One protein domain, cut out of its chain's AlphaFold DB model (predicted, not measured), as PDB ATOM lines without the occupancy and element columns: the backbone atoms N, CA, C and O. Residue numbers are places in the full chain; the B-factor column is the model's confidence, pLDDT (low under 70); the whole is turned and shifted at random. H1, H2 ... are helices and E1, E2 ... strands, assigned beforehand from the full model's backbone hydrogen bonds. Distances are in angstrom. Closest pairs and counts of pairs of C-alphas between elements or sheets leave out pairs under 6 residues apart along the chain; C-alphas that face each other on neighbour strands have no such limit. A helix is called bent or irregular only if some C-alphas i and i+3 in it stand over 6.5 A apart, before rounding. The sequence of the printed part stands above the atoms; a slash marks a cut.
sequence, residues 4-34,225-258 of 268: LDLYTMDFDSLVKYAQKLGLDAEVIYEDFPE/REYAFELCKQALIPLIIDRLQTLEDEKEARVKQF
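AT A GLANCE: This is residues 4 to 34 and 225 to 258 of the 268 residues of an uncharacterized protein of Oligella urethralis (UniProt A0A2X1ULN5). One long helix, H3, makes the long axis of a rod, with the short helices H1 and H2 and the single strand E1 gathered beside its first half. The far end of H3, residues 248 to 258, sticks out free of this small body. The printed part has 65 residues with three named helices and one named strand, in the order H1, H2, E1, H3, and is mostly helix. It is loose, with a radius of gyration of the C-alphas of 15.2 A, and spans 54 by 25 by 16 A.

HOW THE PARTS SIT: Begin with H3, residues 225 to 258, which has a kink of 27 degrees near residue 235; it is neither bent nor irregular, but only just: C-alphas 235 and 238 are 6.4 A apart. H2, residues 11 to 19, touches H3 at residues 229 to 240 alone, the closest C-alphas being those of Ala 18 and Ile 240, 6.2 A apart. Their lines stand at a shallow tilt of 27 degrees and run the same way. H1, residues 4 to 7, only just touches H3, at residues 233 to 237 alone, with 3 pairs of C-alphas within 8 A; the closest are Leu 6 and Ile 237, 6.8 A. H1 and H2 are close but not clearly touching, Leu 6 and Leu 14 being their closest C-alphas at 6.9 A. E1, residues 23 to 29, pairs with no named strand; its closest C-alpha to H3 is that of Val 27, 6.9 A from Phe 229. H1 and E1 are apart. Every O i to N i+4 pair is within hydrogen-bond range in H2, 28 of 30 are in H3, and H1 is too short for such a pair.

IN THESE COORDINATES: Find C-alpha 225 at (86.984, 43.926, 332.101); from there H3 runs 48.1 A to C-alpha 258 at (70.113, 84.081, 311.603). Look back to C-alpha 4 at (84.956, 66.711, 335.625), where H1 begins and runs 5.5 A. H2 measures 12.4 A and E1 20.5 A from first to last C-alpha.

THE WHOLE: The C-alphas farthest apart are those of Glu 34 and Phe 258, 55.4 A. Residues 35 to 224 are not printed, and C-alphas 34 and 225 are 15.7 A apart across this cut. The links H1 to H2 and H2 to E1 are tight. The mean pLDDT of the printed part is 93.6, and no printed residue is under 70.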
ATOM      1  N   LEU A   4      84.769  67.542 334.431       79.75
ATOM      2  CA  LEU A   4      84.956  66.711 335.625       79.75
ATOM      3  C   LEU A   4      83.812  65.703 335.838       79.75
ATOM      4  O   LEU A   4      84.055  64.604 336.331       79.75
ATOM      5  N   ASP A   5      82.590  66.044 335.421       89.69
ATOM      6  CA  ASP A   5      81.435  65.155 335.552       89.69
ATOM      7  C   ASP A   5      81.605  63.915 334.657       89.69
ATOM      8  O   ASP A   5      81.206  62.823 335.052       89.69
ATOM      9  N   LEU A   6      82.261  64.047 333.494       91.50
ATOM     10  CA  LEU A   6      82.492  62.934 332.560       91.50
ATOM     11  C   LEU A   6      83.421  61.866 333.149       91.50
ATOM     12  O   LEU A   6      83.132  60.678 333.053       91.50
ATOM     13  N   TYR A   7      84.503  62.277 333.815       91.31
ATOM     14  CA  TYR A   7      85.482  61.348 334.401       91.31
ATOM     15  C   TYR A   7      84.943  60.550 335.594       91.31
ATOM     16  O   TYR A   7      85.531  59.542 335.976       91.31
ATOM     17  N   THR A   8      83.832  60.989 336.186       93.44
ATOM     18  CA  THR A   8      83.208  60.322 337.342       93.44
ATOM     19  C   THR A   8      82.060  59.391 336.963       93.44
ATOM     20  O   THR A   8      81.540  58.687 337.827       93.44
ATOM     21  N   MET A   9      81.663  59.364 335.688       94.69
ATOM     22  CA  MET A   9      80.629  58.459 335.197       94.69
ATOM     23  C   MET A   9      81.124  57.013 335.148       94.69
ATOM     24  O   MET A   9      82.283  56.743 334.824       94.69
ATOM     25  N   ASP A  10      80.216  56.077 335.425       96.25
ATOM     26  CA  ASP A  10      80.400  54.683 335.034       96.25
ATOM     27  C   ASP A  10      80.368  54.539 333.502       96.25
ATOM     28  O   ASP A  10      79.869  55.419 332.790       96.25
ATOM     29  N   PHE A  11      80.918  53.431 332.998       96.75
ATOM     30  CA  PHE A  11      81.045  53.169 331.564       96.75
ATOM     31  C   PHE A  11      79.698  53.276 330.829       96.75
ATOM     32  O   PHE A  11      79.578  54.057 329.886       96.75
ATOM     33  N   ASP A  12      78.661  52.586 331.309       97.12
ATOM     34  CA  ASP A  12      77.351  52.551 330.648       97.12
ATOM     35  C   ASP A  12      76.697  53.940 330.585       97.12
ATOM     36  O   ASP A  12      76.061  54.303 329.590       97.12
ATOM     37  N   SER A  13      76.824  54.729 331.654       97.25
ATOM     38  CA  SER A  13      76.322  56.106 331.697       97.25
ATOM     39  C   SER A  13      77.065  57.021 330.723       97.25
ATOM     40  O   SER A  13      76.424  57.852 330.069       97.25
ATOM     41  N   LEU A  14      78.387  56.862 330.601       97.44
ATOM     42  CA  LEU A  14      79.203  57.633 329.667       97.44
ATOM     43  C   LEU A  14      78.853  57.296 328.211       97.44
ATOM     44  O   LEU A  14      78.627  58.214 327.425       97.44
ATOM     45  N   VAL A  15      78.720  56.011 327.870       97.06
ATOM     46  CA  VAL A  15      78.311  55.555 326.527       97.06
ATOM     47  C   VAL A  15      76.933  56.110 326.164       97.06
ATOM     48  O   VAL A  15      76.767  56.751 325.130       97.06
ATOM     49  N   LYS A  16      75.944  56.004 327.063       96.94
ATOM     50  CA  LYS A  16      74.605  56.593 326.847       96.94
ATOM     51  C   LYS A  16      74.630  58.107 326.663       96.94
ATOM     52  O   LYS A  16      73.721  58.676 326.052       96.94
ATOM     53  N   TYR A  17      75.595  58.794 327.271       96.06
ATOM     54  CA  TYR A  17      75.785  60.222 327.060       96.06
ATOM     55  C   TYR A  17      76.404  60.496 325.684       96.06
ATOM     56  O   TYR A  17      75.881  61.343 324.961       96.06
ATOM     57  N   ALA A  18      77.438  59.739 325.306       95.56
ATOM     58  CA  ALA A  18      78.095  59.808 324.004       95.56
ATOM     59  C   ALA A  18      77.109  59.591 322.844       95.56
ATOM     60  O   ALA A  18      77.087  60.391 321.909       95.56
ATOM     61  N   GLN A  19      76.200  58.618 322.967       95.50
ATOM     62  CA  GLN A  19      75.193  58.293 321.942       95.50
ATOM     63  C   GLN A  19      74.279  59.482 321.615       95.50
ATOM     64  O   GLN A  19      73.857  59.675 320.480       95.50
ATOM     65  N   LYS A  20      74.012  60.370 322.583       94.00
ATOM     66  CA  LYS A  20      73.228  61.600 322.332       94.00
ATOM     67  C   LYS A  20      73.968  62.614 321.459       94.00
ATOM     68  O   LYS A  20      73.346  63.550 320.959       94.00
ATOM     69  N   LEU A  21      75.283  62.467 321.333       93.56
ATOM     70  CA  LEU A  21      76.171  63.323 320.549       93.56
ATOM     71  C   LEU A  21      76.543  62.700 319.193       93.56
ATOM     72  O   LEU A  21      77.210  63.364 318.390       93.56
ATOM     73  N   GLY A  22      76.065  61.481 318.939       92.94
ATOM     74  CA  GLY A  22      76.356  60.680 317.759       92.94
ATOM     75  C   GLY A  22      77.692  59.936 317.821       92.94
ATOM     76  O   GLY A  22      78.385  59.798 316.820       92.94
ATOM     77  N   LEU A  23      78.110  59.568 319.031       95.06
ATOM     78  CA  LEU A  23      79.292  58.757 319.297       95.06
ATOM     79  C   LEU A  23      78.839  57.502 320.026       95.06
ATOM     80  O   LEU A  23      78.023  57.593 320.939       95.06
ATOM     81  N   ASP A  24      79.411  56.358 319.702       95.06
ATOM     82  CA  ASP A  24      79.101  55.117 320.395       95.06
ATOM     83  C   ASP A  24      80.382  54.358 320.722       95.06
ATOM     84  O   ASP A  24      81.432  54.577 320.107       95.06
ATOM     85  N   ALA A  25      80.310  53.518 321.746       96.50
ATOM     86  CA  ALA A  25      81.444  52.725 322.172       96.50
ATOM     87  C   ALA A  25      80.999  51.385 322.743       96.50
ATOM     88  O   ALA A  25      80.070  51.302 323.548       96.50
ATOM     89  N   GLU A  26      81.727  50.344 322.365       95.94
ATOM     90  CA  GLU A  26      81.464  48.978 322.789       95.94
ATOM     91  C   GLU A  26      82.750  48.351 323.316       95.94
ATOM     92  O   GLU A  26      83.821  48.520 322.734       95.94
ATOM     93  N   VAL A  27      82.630  47.601 324.412       97.75
ATOM     94  CA  VAL A  27      83.691  46.740 324.937       97.75
ATOM     95  C   VAL A  27      83.176  45.312 324.875       97.75
ATOM     96  O   VAL A  27      82.163  44.980 325.498       97.75
ATOM     97  N   ILE A  28      83.866  44.472 324.113       97.31
ATOM     98  CA  ILE A  28      83.474  43.089 323.844       97.31
ATOM     99  C   ILE A  28      84.654  42.151 324.079       97.31
ATOM    100  O   ILE A  28      85.798  42.594 324.159       97.31
ATOM    101  N   TYR A  29      84.376  40.854 324.202       97.88
ATOM    102  CA  TYR A  29      85.431  39.846 324.301       97.88
ATOM    103  C   TYR A  29      86.316  39.847 323.050       97.88
ATOM    104  O   TYR A  29      85.841  40.058 321.929       97.88
ATOM    105  N   GLU A  30      87.606  39.603 323.252       96.94
ATOM    106  CA  GLU A  30      88.536  39.338 322.167       96.94
ATOM    107  C   GLU A  30      88.329  37.912 321.642       96.94
ATOM    108  O   GLU A  30      88.270  36.947 322.403       96.94
ATOM    109  N   ASP A  31      88.227  37.781 320.321       94.81
ATOM    110  CA  ASP A  31      87.997  36.499 319.652       94.81
ATOM    111  C   ASP A  31      89.299  35.697 319.524       94.81
ATOM    112  O   ASP A  31      89.288  34.463 319.497       94.81
ATOM    113  N   PHE A  32      90.427  36.405 319.433       93.38
ATOM    114  CA  PHE A  32      91.760  35.840 319.237       93.38
ATOM    115  C   PHE A  32      92.754  36.426 320.249       93.38
ATOM    116  O   PHE A  32      93.669  37.144 319.849       93.38
ATOM    117  N   PRO A  33      92.571  36.153 321.555       92.81
ATOM    118  CA  PRO A  33      93.399  36.748 322.589       92.81
ATOM    119  C   PRO A  33      94.848  36.273 322.479       92.81
ATOM    120  O   PRO A  33      95.134  35.070 322.441       92.81
ATOM    121  N   GLU A  34      95.773  37.222 322.462       90.06
ATOM    122  CA  GLU A  34      97.205  36.943 322.476       90.06
ATOM    123  C   GLU A  34      97.671  36.581 323.888       90.06
ATOM    124  O   GLU A  34      97.189  37.122 324.881       90.06
ATOM    125  N   ARG A 225      88.156  43.166 332.559       95.50
ATOM    126  CA  ARG A 225      86.984  43.926 332.101       95.50
ATOM    127  C   ARG A 225      87.016  45.374 332.575       95.50
ATOM    128  O   ARG A 225      86.755  46.294 331.801       95.50
ATOM    129  N   GLU A 226      87.329  45.582 333.847       95.94
ATOM    130  CA  GLU A 226      87.423  46.903 334.460       95.94
ATOM    131  C   GLU A 226      88.525  47.740 333.800       95.94
ATOM    132  O   GLU A 226      88.314  48.923 333.529       95.94
ATOM    133  N   TYR A 227      89.668  47.126 333.477       95.75
ATOM    134  CA  TYR A 227      90.748  47.795 332.755       95.75
ATOM    135  C   TYR A 227      90.308  48.209 331.345       95.75
ATOM    136  O   TYR A 227      90.474  49.372 330.968       95.75
ATOM    137  N   ALA A 228      89.663  47.306 330.600       97.62
ATOM    138  CA  ALA A 228      89.134  47.607 329.272       97.62
ATOM    139  C   ALA A 228      88.107  48.755 329.292       97.62
ATOM    140  O   ALA A 228      88.129  49.632 328.425       97.62
ATOM    141  N   PHE A 229      87.242  48.791 330.310       97.69
ATOM    142  CA  PHE A 229      86.273  49.870 330.510       97.69
ATOM    143  C   PHE A 229      86.957  51.207 330.779       97.69
ATOM    144  O   PHE A 229      86.626  52.203 330.137       97.69
ATOM    145  N   GLU A 230      87.911  51.252 331.709       97.12
ATOM    146  CA  GLU A 230      88.607  52.497 332.034       97.12
ATOM    147  C   GLU A 230      89.434  53.018 330.858       97.12
ATOM    148  O   GLU A 230      89.399  54.220 330.582       97.12
ATOM    149  N   LEU A 231      90.103  52.140 330.107       97.56
ATOM    150  CA  LEU A 231      90.849  52.545 328.918       97.56
ATOM    151  C   LEU A 231      89.919  53.102 327.829       97.56
ATOM    152  O   LEU A 231      90.181  54.174 327.282       97.56
ATOM    153  N   CYS A 232      88.786  52.441 327.574       98.12
ATOM    154  CA  CYS A 232      87.789  52.939 326.627       98.12
ATOM    155  C   CYS A 232      87.209  54.295 327.066       98.12
ATOM    156  O   CYS A 232      87.049  55.191 326.237       98.12
ATOM    157  N   LYS A 233      86.934  54.498 328.365       97.62
ATOM    158  CA  LYS A 233      86.479  55.801 328.894       97.62
ATOM    159  C   LYS A 233      87.518  56.891 328.653       97.62
ATOM    160  O   LYS A 233      87.157  57.990 328.238       97.62
ATOM    161  N   GLN A 234      88.792  56.600 328.911       96.81
ATOM    162  CA  GLN A 234      89.881  57.557 328.706       96.81
ATOM    163  C   GLN A 234      89.998  57.994 327.242       96.81
ATOM    164  O   GLN A 234      90.258  59.170 326.996       96.81
ATOM    165  N   ALA A 235      89.745  57.086 326.297       97.62
ATOM    166  CA  ALA A 235      89.701  57.387 324.867       97.62
ATOM    167  C   ALA A 235      88.413  58.124 324.438       97.62
ATOM    168  O   ALA A 235      88.455  59.055 323.634       97.62
ATOM    169  N   LEU A 236      87.259  57.770 325.017       97.38
ATOM    170  CA  LEU A 236      85.955  58.335 324.651       97.38
ATOM    171  C   LEU A 236      85.749  59.773 325.146       97.38
ATOM    172  O   LEU A 236      85.149  60.594 324.449       97.38
ATOM    173  N   ILE A 237      86.227  60.104 326.349       97.25
ATOM    174  CA  ILE A 237      86.000  61.423 326.961       97.25
ATOM    175  C   ILE A 237      86.528  62.581 326.089       97.25
ATOM    176  O   ILE A 237      85.774  63.534 325.878       97.25
ATOM    177  N   PRO A 238      87.761  62.543 325.545       96.50
ATOM    178  CA  PRO A 238      88.246  63.568 324.622       96.50
ATOM    179  C   PRO A 238      87.349  63.765 323.395       96.50
ATOM    180  O   PRO A 238      87.079  64.906 323.024       96.50
ATOM    181  N   LEU A 239      86.831  62.678 322.814       96.00
ATOM    182  CA  LEU A 239      85.938  62.727 321.651       96.00
ATOM    183  C   LEU A 239      84.597  63.385 321.997       96.00
ATOM    184  O   LEU A 239      84.090  64.212 321.241       96.00
ATOM    185  N   ILE A 240      84.048  63.088 323.179       95.88
ATOM    186  CA  ILE A 240      82.856  63.769 323.704       95.88
ATOM    187  C   ILE A 240      83.110  65.275 323.844       95.88
ATOM    188  O   ILE A 240      82.263  66.081 323.459       95.88
ATOM    189  N   ILE A 241      84.254  65.666 324.409       95.44
ATOM    190  CA  ILE A 241      84.595  67.077 324.640       95.44
ATOM    191  C   ILE A 241      84.705  67.830 323.311       95.44
ATOM    192  O   ILE A 241      84.089  68.887 323.169       95.44
ATOM    193  N   ASP A 242      85.435  67.277 322.345       94.50
ATOM    194  CA  ASP A 242      85.583  67.852 321.003       94.50
ATOM    195  C   ASP A 242      84.222  68.006 320.304       94.50
ATOM    196  O   ASP A 242      83.886  69.053 319.736       94.50
ATOM    197  N   ARG A 243      83.359  66.994 320.447       92.56
ATOM    198  CA  ARG A 243      82.013  67.020 319.878       92.56
ATOM    199  C   ARG A 243      81.133  68.101 320.499       92.56
ATOM    200  O   ARG A 243      80.400  68.781 319.779       92.56
ATOM    201  N   LEU A 244      81.200  68.277 321.817       93.31
ATOM    202  CA  LEU A 244      80.474  69.339 322.518       93.31
ATOM    203  C   LEU A 244      80.933  70.730 322.070       93.31
ATOM    204  O   LEU A 244      80.081  71.585 321.829       93.31
ATOM    205  N   GLN A 245      82.243  70.935 321.910       93.31
ATOM    206  CA  GLN A 245      82.809  72.193 321.407       93.31
ATOM    207  C   GLN A 245      82.327  72.486 319.984       93.31
ATOM    208  O   GLN A 245      81.806  73.566 319.719       93.31
ATOM    209  N   THR A 246      82.379  71.487 319.099       91.50
ATOM    210  CA  THR A 246      81.879  71.612 317.721       91.50
ATOM    211  C   THR A 246      80.403  72.028 317.681       91.50
ATOM    212  O   THR A 246      80.017  72.914 316.920       91.50
ATOM    213  N   LEU A 247      79.555  71.421 318.520       90.12
ATOM    214  CA  LEU A 247      78.129  71.762 318.591       90.12
ATOM    215  C   LEU A 247      77.884  73.182 319.128       90.12
ATOM    216  O   LEU A 247      76.925  73.842 318.713       90.12
ATOM    217  N   GLU A 248      78.721  73.655 320.051       91.75
ATOM    218  CA  GLU A 248      78.662  75.023 320.568       91.75
ATOM    219  C   GLU A 248      79.054  76.041 319.486       91.75
ATOM    220  O   GLU A 248      78.299  76.987 319.243       91.75
ATOM    221  N   ASP A 249      80.132  75.782 318.747       91.38
ATOM    222  CA  ASP A 249      80.574  76.609 317.619       91.38
ATOM    223  C   ASP A 249      79.527  76.662 316.495       91.38
ATOM    224  O   ASP A 249      79.205  77.737 315.974       91.38
ATOM    225  N   GLU A 250      78.926  75.519 316.141       90.38
ATOM    226  CA  GLU A 250      77.832  75.447 315.167       90.38
ATOM    227  C   GLU A 250      76.616  76.266 315.619       90.38
ATOM    228  O   GLU A 250      75.987  76.971 314.818       90.38
ATOM    229  N   LYS A 251      76.274  76.195 316.910       90.56
ATOM    230  CA  LYS A 251      75.187  76.982 317.496       90.56
ATOM    231  C   LYS A 251      75.503  78.474 317.430       90.56
ATOM    232  O   LYS A 251      74.643  79.246 317.001       90.56
ATOM    233  N   GLU A 252      76.713  78.890 317.799       90.00
ATOM    234  CA  GLU A 252      77.142  80.285 317.694       90.00
ATOM    235  C   GLU A 252      77.111  80.802 316.253       90.00
ATOM    236  O   GLU A 252      76.635  81.913 315.998       90.00
ATOM    237  N   ALA A 253      77.599  80.005 315.300       88.31
ATOM    238  CA  ALA A 253      77.588  80.346 313.884       88.31
ATOM    239  C   ALA A 253      76.153  80.533 313.371       88.31
ATOM    240  O   ALA A 253      75.867  81.527 312.699       88.31
ATOM    241  N   ARG A 254      75.222  79.646 313.753       84.62
ATOM    242  CA  ARG A 254      73.794  79.777 313.416       84.62
ATOM    243  C   ARG A 254      73.167  81.027 314.033       84.62
ATOM    244  O   ARG A 254      72.431  81.729 313.345       84.62
ATOM    245  N   VAL A 255      73.476  81.351 315.289       86.44
ATOM    246  CA  VAL A 255      72.984  82.585 315.935       86.44
ATOM    247  C   VAL A 255      73.494  83.826 315.194       86.44
ATOM    248  O   VAL A 255      72.703  84.716 314.882       86.44
ATOM    249  N   LYS A 256      74.785  83.864 314.836       84.62
ATOM    250  CA  LYS A 256      75.384  84.955 314.047       84.62
ATOM    251  C   LYS A 256      74.776  85.059 312.639       84.62
ATOM    252  O   LYS A 256      74.602  86.165 312.139       84.62
ATOM    253  N   GLN A 257      74.432  83.931 312.014       78.81
ATOM    254  CA  GLN A 257      73.859  83.874 310.665       78.81
ATOM    255  C   GLN A 257      72.375  84.277 310.611       78.81
ATOM    256  O   GLN A 257      71.959  84.907 309.640       78.81
ATOM    257  N   PHE A 258      71.575  83.917 311.622       76.62
ATOM    258  CA  PHE A 258      70.113  84.081 311.603       76.62
ATOM    259  C   PHE A 258      69.564  85.132 312.586       76.62
ATOM    260  O   PHE A 258      68.371  85.417 312.545       76.62
TER     261      PHE A 258